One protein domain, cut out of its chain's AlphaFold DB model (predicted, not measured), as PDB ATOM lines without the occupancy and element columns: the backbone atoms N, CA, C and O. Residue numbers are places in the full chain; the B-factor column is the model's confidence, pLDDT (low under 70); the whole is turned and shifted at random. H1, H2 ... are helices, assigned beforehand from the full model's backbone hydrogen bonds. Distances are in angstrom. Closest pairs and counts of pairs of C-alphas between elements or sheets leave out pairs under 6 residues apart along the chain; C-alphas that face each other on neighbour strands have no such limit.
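What this domain is: This is residues 2 to 61 of the 100 residues of the protein "Serine protease" of Prevotella sp. CAG:487 (UniProt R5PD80). What shape does the printed part make? It is a long, loose loop: residues 2 to 27, with no named element, run out along the length and turn back at the far end, and H1 and then H2 return one after the other. Where do its ends lie? After H2 the last residues fold back, and residues 59 to 60 pair with residues 2 to 3, parallel, a pairing too short to be named. What are its make-up and size? There are 60 printed residues with two named helices, H1 then H2, and no named strand; the class is all helix, though just 24 residues are in named elements. The whole is loose, with a radius of gyration of the C-alphas of 14.8 A, and a rod spanning 44 by 20 by 16 A.

Where its parts are: Where does the printed part begin? C-alpha 2 is at (-35.802, -23.175, -26.669). Where are the helices? H1 is residues 28 to 34, 10.1 A from first to last C-alpha, beginning at C-alpha 28 (-56.205, -40.902, -40.865). H2 is residues 37 to 53, 24.5 A long, ending at C-alpha 53 (-28.695, -31.344, -18.905).

How they stand to each other: How do H1 and H2 stand to each other? They meet only through their link, a tight one of 2 residues. What do their backbones show? In H1 and H2 every O i to N i+4 pair is within hydrogen-bond range.

The domain as a whole: How far does it reach? The two C-alphas farthest apart, those of Phe 22 and Gly 55, are 45.0 A apart, while the first and last printed C-alphas, Val 2 and Arg 61, are 8.6 A apart. Is it continuous and confident? The printed part has no cut, its mean pLDDT is 90.5, and no printed residue is under 70.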
ATOM      1  N   VAL A   2     -34.383 -22.780 -26.674       92.88
ATOM      2  CA  VAL A   2     -35.802 -23.175 -26.669       92.88
ATOM      3  C   VAL A   2     -36.547 -22.311 -25.654       92.88
ATOM      4  O   VAL A   2     -36.041 -22.101 -24.557       92.88
ATOM      5  N   VAL A   3     -37.735 -21.819 -26.004       92.38
ATOM      6  CA  VAL A   3     -38.586 -21.032 -25.096       92.38
ATOM      7  C   VAL A   3     -39.792 -21.875 -24.692       92.38
ATOM      8  O   VAL A   3     -40.478 -22.421 -25.556       92.38
ATOM      9  N   LEU A   4     -40.047 -21.995 -23.389       91.69
ATOM     10  CA  LEU A   4     -41.189 -22.715 -22.832       91.69
ATOM     11  C   LEU A   4     -42.074 -21.777 -22.014       91.69
ATOM     12  O   LEU A   4     -41.600 -20.865 -21.348       91.69
ATOM     13  N   THR A   5     -43.376 -22.054 -22.020       87.50
ATOM     14  CA  THR A   5     -44.393 -21.291 -21.277       87.50
ATOM     15  C   THR A   5     -44.780 -21.934 -19.947       87.50
ATOM     16  O   THR A   5     -45.663 -21.443 -19.255       87.50
ATOM     17  N   ARG A   6     -44.163 -23.065 -19.594       89.75
ATOM     18  CA  ARG A   6     -44.415 -23.802 -18.351       89.75
ATOM     19  C   ARG A   6     -43.106 -24.012 -17.599       89.75
ATOM     20  O   ARG A   6     -42.042 -24.110 -18.211       89.75
ATOM     21  N   ASN A   7     -43.207 -24.102 -16.276       91.88
ATOM     22  CA  ASN A   7     -42.071 -24.335 -15.391       91.88
ATOM     23  C   ASN A   7     -41.377 -25.677 -15.666       91.88
ATOM     24  O   ASN A   7     -41.948 -26.607 -16.247       91.88
ATOM     25  N   LYS A   8     -40.135 -25.794 -15.189       91.38
ATOM     26  CA  LYS A   8     -39.400 -27.064 -15.196       91.38
ATOM     27  C   LYS A   8     -40.158 -28.125 -14.392       91.38
ATOM     28  O   LYS A   8     -40.710 -27.830 -13.339       91.38
ATOM     29  N   GLY A   9     -40.194 -29.352 -14.909       90.25
ATOM     30  CA  GLY A   9     -40.911 -30.468 -14.284       90.25
ATOM     31  C   GLY A   9     -42.411 -30.535 -14.589       90.25
ATOM     32  O   GLY A   9     -43.041 -31.528 -14.240       90.25
ATOM     33  N   TYR A  10     -42.992 -29.548 -15.285       91.12
ATOM     34  CA  TYR A  10     -44.378 -29.654 -15.746       91.12
ATOM     35  C   TYR A  10     -44.553 -30.874 -16.663       91.12
ATOM     36  O   TYR A  10     -43.749 -31.104 -17.569       91.12
ATOM     37  N   ARG A  11     -45.624 -31.640 -16.451       91.50
ATOM     38  CA  ARG A  11     -46.091 -32.695 -17.355       91.50
ATOM     39  C   ARG A  11     -47.597 -32.554 -17.499       91.50
ATOM     40  O   ARG A  11     -48.284 -32.220 -16.538       91.50
ATOM     41  N   ASN A  12     -48.101 -32.783 -18.706       88.81
ATOM     42  CA  ASN A  12     -49.536 -32.809 -18.924       88.81
ATOM     43  C   ASN A  12     -50.069 -34.170 -18.457       88.81
ATOM     44  O   ASN A  12     -49.724 -35.203 -19.034       88.81
ATOM     45  N   ASP A  13     -50.861 -34.153 -17.391       88.62
ATOM     46  CA  ASP A  13     -51.462 -35.308 -16.716       88.62
ATOM     47  C   ASP A  13     -52.803 -35.741 -17.329       88.62
ATOM     48  O   ASP A  13     -53.380 -36.765 -16.948       88.62
ATOM     49  N   SER A  14     -53.297 -34.988 -18.314       87.31
ATOM     50  CA  SER A  14     -54.475 -35.371 -19.081       87.31
ATOM     51  C   SER A  14     -54.240 -36.692 -19.813       87.31
ATOM     52  O   SER A  14     -53.116 -37.089 -20.118       87.31
ATOM     53  N   ARG A  15     -55.329 -37.380 -20.158       84.19
ATOM     54  CA  ARG A  15     -55.250 -38.622 -20.931       84.19
ATOM     55  C   ARG A  15     -55.426 -38.353 -22.412       84.19
ATOM     56  O   ARG A  15     -56.296 -37.583 -22.821       84.19
ATOM     57  N   ASP A  16     -54.627 -39.043 -23.211       85.94
ATOM     58  CA  ASP A  16     -54.851 -39.126 -24.641       85.94
ATOM     59  C   ASP A  16     -56.187 -39.821 -24.926       85.94
ATOM     60  O   ASP A  16     -56.509 -40.879 -24.381       85.94
ATOM     61  N   ILE A  17     -56.992 -39.192 -25.781       84.38
ATOM     62  CA  ILE A  17     -58.322 -39.677 -26.139       84.38
ATOM     63  C   ILE A  17     -58.236 -40.265 -27.539       84.38
ATOM     64  O   ILE A  17     -57.832 -39.591 -28.487       84.38
ATOM     65  N   LYS A  18     -58.669 -41.521 -27.683       83.81
ATOM     66  CA  LYS A  18     -58.792 -42.149 -28.999       83.81
ATOM     67  C   LYS A  18     -59.843 -41.408 -29.812       83.81
ATOM     68  O   LYS A  18     -61.024 -41.438 -29.474       83.81
ATOM     69  N   ILE A  19     -59.418 -40.782 -30.907       83.88
ATOM     70  CA  ILE A  19     -60.349 -40.088 -31.793       83.88
ATOM     71  C   ILE A  19     -61.155 -41.120 -32.605       83.88
ATOM     72  O   ILE A  19     -60.552 -41.948 -33.310       83.88
ATOM     73  N   PRO A  20     -62.502 -41.083 -32.533       83.88
ATOM     74  CA  PRO A  20     -63.367 -41.975 -33.296       83.88
ATOM     75  C   PRO A  20     -63.124 -41.899 -34.805       83.88
ATOM     76  O   PRO A  20     -62.766 -40.857 -35.345       83.88
ATOM     77  N   ARG A  21     -63.380 -43.005 -35.515       77.81
ATOM     78  CA  ARG A  21     -63.103 -43.139 -36.961       77.81
ATOM     79  C   ARG A  21     -63.912 -42.195 -37.861       77.81
ATOM     80  O   ARG A  21     -63.521 -42.009 -39.007       77.81
ATOM     81  N   PHE A  22     -65.020 -41.638 -37.374       82.44
ATOM     82  CA  PHE A  22     -65.850 -40.701 -38.139       82.44
ATOM     83  C   PHE A  22     -65.316 -39.261 -38.106       82.44
ATOM     84  O   PHE A  22     -65.635 -38.479 -38.995       82.44
ATOM     85  N   ILE A  23     -64.479 -38.912 -37.123       80.88
ATOM     86  CA  ILE A  23     -63.846 -37.592 -37.029       80.88
ATOM     87  C   ILE A  23     -62.519 -37.636 -37.793       80.88
ATOM     88  O   ILE A  23     -61.721 -38.556 -37.601       80.88
ATOM     89  N   TYR A  24     -62.274 -36.643 -38.652       84.19
ATOM     90  CA  TYR A  24     -61.093 -36.577 -39.527       84.19
ATOM     91  C   TYR A  24     -60.928 -37.823 -40.419       84.19
ATOM     92  O   TYR A  24     -59.819 -38.333 -40.586       84.19
ATOM     93  N   ARG A  25     -62.036 -38.320 -40.993       84.12
ATOM     94  CA  ARG A  25     -62.065 -39.519 -41.854       84.12
ATOM     95  C   ARG A  25     -61.060 -39.442 -43.007       84.12
ATOM     96  O   ARG A  25     -60.353 -40.416 -43.250       84.12
ATOM     97  N   ASP A  26     -60.961 -38.280 -43.646       92.12
ATOM     98  CA  ASP A  26     -60.071 -38.053 -44.792       92.12
ATOM     99  C   ASP A  26     -58.601 -37.862 -44.375       92.12
ATOM    100  O   ASP A  26     -57.699 -37.882 -45.209       92.12
ATOM    101  N   TYR A  27     -58.333 -37.745 -43.067       89.94
ATOM    102  CA  TYR A  27     -57.006 -37.496 -42.502       89.94
ATOM    103  C   TYR A  27     -56.638 -38.540 -41.433       89.94
ATOM    104  O   TYR A  27     -56.457 -38.214 -40.252       89.94
ATOM    105  N   PRO A  28     -56.459 -39.821 -41.816       86.50
ATOM    106  CA  PRO A  28     -56.205 -40.902 -40.865       86.50
ATOM    107  C   PRO A  28     -54.907 -40.712 -40.066       86.50
ATOM    108  O   PRO A  28     -54.854 -41.095 -38.899       86.50
ATOM    109  N   ARG A  29     -53.876 -40.087 -40.657       90.31
ATOM    110  CA  ARG A  29     -52.605 -39.787 -39.969       90.31
ATOM    111  C   ARG A  29     -52.761 -38.684 -38.922       90.31
ATOM    112  O   ARG A  29     -52.216 -38.816 -37.830       90.31
ATOM    113  N   LEU A  30     -53.547 -37.646 -39.220       89.06
ATOM    114  CA  LEU A  30     -53.868 -36.584 -38.261       89.06
ATOM    115  C   LEU A  30     -54.625 -37.156 -37.060       89.06
ATOM    116  O   LEU A  30     -54.292 -36.861 -35.917       89.06
ATOM    117  N   ARG A  31     -55.595 -38.041 -37.312       89.31
ATOM    118  CA  ARG A  31     -56.356 -38.728 -36.261       89.31
ATOM    119  C   ARG A  31     -55.448 -39.486 -35.288       89.31
ATOM    120  O   ARG A  31     -55.648 -39.405 -34.077       89.31
ATOM    121  N   VAL A  32     -54.459 -40.215 -35.811       88.88
ATOM    122  CA  VAL A  32     -53.473 -40.931 -34.985       88.88
ATOM    123  C   VAL A  32     -52.628 -39.938 -34.190       88.88
ATOM    124  O   VAL A  32     -52.547 -40.076 -32.976       88.88
ATOM    125  N   ALA A  33     -52.080 -38.903 -34.832       90.19
ATOM    126  CA  ALA A  33     -51.265 -37.894 -34.150       90.19
ATOM    127  C   ALA A  33     -52.017 -37.217 -32.990       90.19
ATOM    128  O   ALA A  33     -51.487 -37.087 -31.892       90.19
ATOM    129  N   LEU A  34     -53.285 -36.857 -33.201       89.06
ATOM    130  CA  LEU A  34     -54.124 -36.254 -32.167       89.06
ATOM    131  C   LEU A  34     -54.469 -37.214 -31.018       89.06
ATOM    132  O   LEU A  34     -54.742 -36.748 -29.914       89.06
ATOM    133  N   SER A  35     -54.459 -38.526 -31.279       89.06
ATOM    134  CA  SER A  35     -54.707 -39.563 -30.268       89.06
ATOM    135  C   SER A  35     -53.477 -39.869 -29.404       89.06
ATOM    136  O   SER A  35     -53.612 -40.640 -28.468       89.06
ATOM    137  N   HIS A  36     -52.305 -39.311 -29.722       91.44
ATOM    138  CA  HIS A  36     -51.056 -39.453 -28.955       91.44
ATOM    139  C   HIS A  36     -50.466 -38.084 -28.576       91.44
ATOM    140  O   HIS A  36     -49.270 -37.952 -28.320       91.44
ATOM    141  N   ARG A  37     -51.271 -37.018 -28.636       92.31
ATOM    142  CA  ARG A  37     -50.769 -35.641 -28.547       92.31
ATOM    143  C   ARG A  37     -50.140 -35.346 -27.185       92.31
ATOM    144  O   ARG A  37     -49.156 -34.615 -27.132       92.31
ATOM    145  N   ILE A  38     -50.704 -35.881 -26.100       91.88
ATOM    146  CA  ILE A  38     -50.222 -35.634 -24.737       91.88
ATOM    147  C   ILE A  38     -48.954 -36.442 -24.496       91.88
ATOM    148  O   ILE A  38     -47.960 -35.899 -24.019       91.88
ATOM    149  N   GLU A  39     -48.958 -37.708 -24.903       93.19
ATOM    150  CA  GLU A  39     -47.791 -38.575 -24.858       93.19
ATOM    151  C   GLU A  39     -46.601 -37.975 -25.623       93.19
ATOM    152  O   GLU A  39     -45.496 -37.888 -25.087       93.19
ATOM    153  N   VAL A  40     -46.822 -37.515 -26.858       94.31
ATOM    154  CA  VAL A  40     -45.781 -36.881 -27.679       94.31
ATOM    155  C   VAL A  40     -45.298 -35.578 -27.043       94.31
ATOM    156  O   VAL A  40     -44.092 -35.353 -26.991       94.31
ATOM    157  N   TYR A  41     -46.204 -34.747 -26.523       93.31
ATOM    158  CA  TYR A  41     -45.841 -33.506 -25.838       93.31
ATOM    159  C   TYR A  41     -44.957 -33.761 -24.608       93.31
ATOM    160  O   TYR A  41     -43.900 -33.149 -24.469       93.31
ATOM    161  N   ASN A  42     -45.330 -34.711 -23.746       94.44
ATOM    162  CA  ASN A  42     -44.527 -35.064 -22.574       94.44
ATOM    163  C   ASN A  42     -43.160 -35.639 -22.976       94.44
ATOM    164  O   ASN A  42     -42.146 -35.229 -22.415       94.44
ATOM    165  N   ARG A  43     -43.104 -36.489 -24.013       95.12
ATOM    166  CA  ARG A  43     -41.832 -36.991 -24.561       95.12
ATOM    167  C   ARG A  43     -40.933 -35.872 -25.101       95.12
ATOM    168  O   ARG A  43     -39.713 -35.955 -24.983       95.12
ATOM    169  N   GLN A  44     -41.508 -34.821 -25.688       94.50
ATOM    170  CA  GLN A  44     -40.742 -33.644 -26.112       94.50
ATOM    171  C   GLN A  44     -40.159 -32.884 -24.916       94.50
ATOM    172  O   GLN A  44     -39.016 -32.439 -24.993       94.50
ATOM    173  N   LEU A  45     -40.902 -32.765 -23.810       95.19
ATOM    174  CA  LEU A  45     -40.385 -32.156 -22.582       95.19
ATOM    175  C   LEU A  45     -39.217 -32.962 -21.998       95.19
ATOM    176  O   LEU A  45     -38.207 -32.368 -21.638       95.19
ATOM    177  N   ASP A  46     -39.304 -34.296 -21.993       95.00
ATOM    178  CA  ASP A  46     -38.195 -35.162 -21.562       95.00
ATOM    179  C   ASP A  46     -36.947 -34.968 -22.437       95.00
ATOM    180  O   ASP A  46     -35.825 -34.883 -21.935       95.00
ATOM    181  N   MET A  47     -37.133 -34.855 -23.756       96.00
ATOM    182  CA  MET A  47     -36.040 -34.577 -24.689       96.00
ATOM    183  C   MET A  47     -35.389 -33.219 -24.405       96.00
ATOM    184  O   MET A  47     -34.165 -33.118 -24.423       96.00
ATOM    185  N   ILE A  48     -36.188 -32.183 -24.141       95.25
ATOM    186  CA  ILE A  48     -35.689 -30.846 -23.801       95.25
ATOM    187  C   ILE A  48     -34.892 -30.892 -22.496       95.25
ATOM    188  O   ILE A  48     -33.773 -30.386 -22.461       95.25
ATOM    189  N   ASP A  49     -35.431 -31.525 -21.452       94.25
ATOM    190  CA  ASP A  49     -34.762 -31.628 -20.153       94.25
ATOM    191  C   ASP A  49     -33.419 -32.373 -20.281       94.25
ATOM    192  O   ASP A  49     -32.414 -31.934 -19.721       94.25
ATOM    193  N   ARG A  50     -33.363 -33.440 -21.090       96.06
ATOM    194  CA  ARG A  50     -32.115 -34.153 -21.394       96.06
ATOM    195  C   ARG A  50     -31.109 -33.276 -22.144       96.06
ATOM    196  O   ARG A  50     -29.948 -33.217 -21.760       96.06
ATOM    197  N   LEU A  51     -31.531 -32.605 -23.215       95.62
ATOM    198  CA  LEU A  51     -30.639 -31.756 -24.014       95.62
ATOM    199  C   LEU A  51     -30.114 -30.554 -23.216       95.62
ATOM    200  O   LEU A  51     -28.985 -30.120 -23.444       95.62
ATOM    201  N   GLU A  52     -30.921 -30.018 -22.297       93.88
ATOM    202  CA  GLU A  52     -30.509 -28.971 -21.358       93.88
ATOM    203  C   GLU A  52     -29.461 -29.504 -20.372       93.88
ATOM    204  O   GLU A  52     -28.431 -28.866 -20.179       93.88
ATOM    205  N   GLN A  53     -29.675 -30.693 -19.792       93.69
ATOM    206  CA  GLN A  53     -28.695 -31.344 -18.905       93.69
ATOM    207  C   GLN A  53     -27.372 -31.657 -19.615       93.69
ATOM    208  O   GLN A  53     -26.308 -31.528 -19.020       93.69
ATOM    209  N   GLU A  54     -27.432 -32.035 -20.892       95.75
ATOM    210  CA  GLU A  54     -26.258 -32.247 -21.748       95.75
ATOM    211  C   GLU A  54     -25.571 -30.924 -22.159       95.75
ATOM    212  O   GLU A  54     -24.554 -30.957 -22.849       95.75
ATOM    213  N   GLY A  55     -26.120 -29.757 -21.794       93.19
ATOM    214  CA  GLY A  55     -25.585 -28.440 -22.162       93.19
ATOM    215  C   GLY A  55     -25.719 -28.102 -23.652       93.19
ATOM    216  O   GLY A  55     -25.099 -27.158 -24.137       93.19
ATOM    217  N   ARG A  56     -26.517 -28.868 -24.406       93.94
ATOM    218  CA  ARG A  56     -26.681 -28.706 -25.862       93.94
ATOM    219  C   ARG A  56     -27.662 -27.603 -26.227       93.94
ATOM    220  O   ARG A  56     -27.597 -27.060 -27.330       93.94
ATOM    221  N   ILE A  57     -28.606 -27.314 -25.336       93.62
ATOM    222  CA  ILE A  57     -29.570 -26.228 -25.489       93.62
ATOM    223  C   ILE A  57     -29.681 -25.441 -24.188       93.62
ATOM    224  O   ILE A  57     -29.609 -26.002 -23.102       93.62
ATOM    225  N   THR A  58     -29.961 -24.151 -24.324       92.31
ATOM    226  CA  THR A  58     -30.403 -23.297 -23.219       92.31
ATOM    227  C   THR A  58     -31.911 -23.098 -23.319       92.31
ATOM    228  O   THR A  58     -32.428 -22.799 -24.410       92.31
ATOM    229  N   CYS A  59     -32.614 -23.265 -22.200       92.94
ATOM    230  CA  CYS A  59     -34.058 -23.099 -22.119       92.94
ATOM    231  C   CYS A  59     -34.428 -21.814 -21.379       92.94
ATOM    232  O   CYS A  59     -34.013 -21.607 -20.243       92.94
ATOM    233  N   ILE A  60     -35.279 -20.999 -21.995       92.81
ATOM    234  CA  ILE A  60     -35.937 -19.869 -21.336       92.81
ATOM    235  C   ILE A  60     -37.321 -20.344 -20.909       92.81
ATOM    236  O   ILE A  60     -38.101 -20.805 -21.742       92.81
ATOM    237  N   ARG A  61     -37.617 -20.271 -19.613       92.56
ATOM    238  CA  ARG A  61     -38.907 -20.671 -19.043       92.56
ATOM    239  C   ARG A  61     -39.173 -19.922 -17.733       92.56
ATOM    240  O   ARG A  61     -38.190 -19.598 -17.059       92.56
TER     241      ARG A  61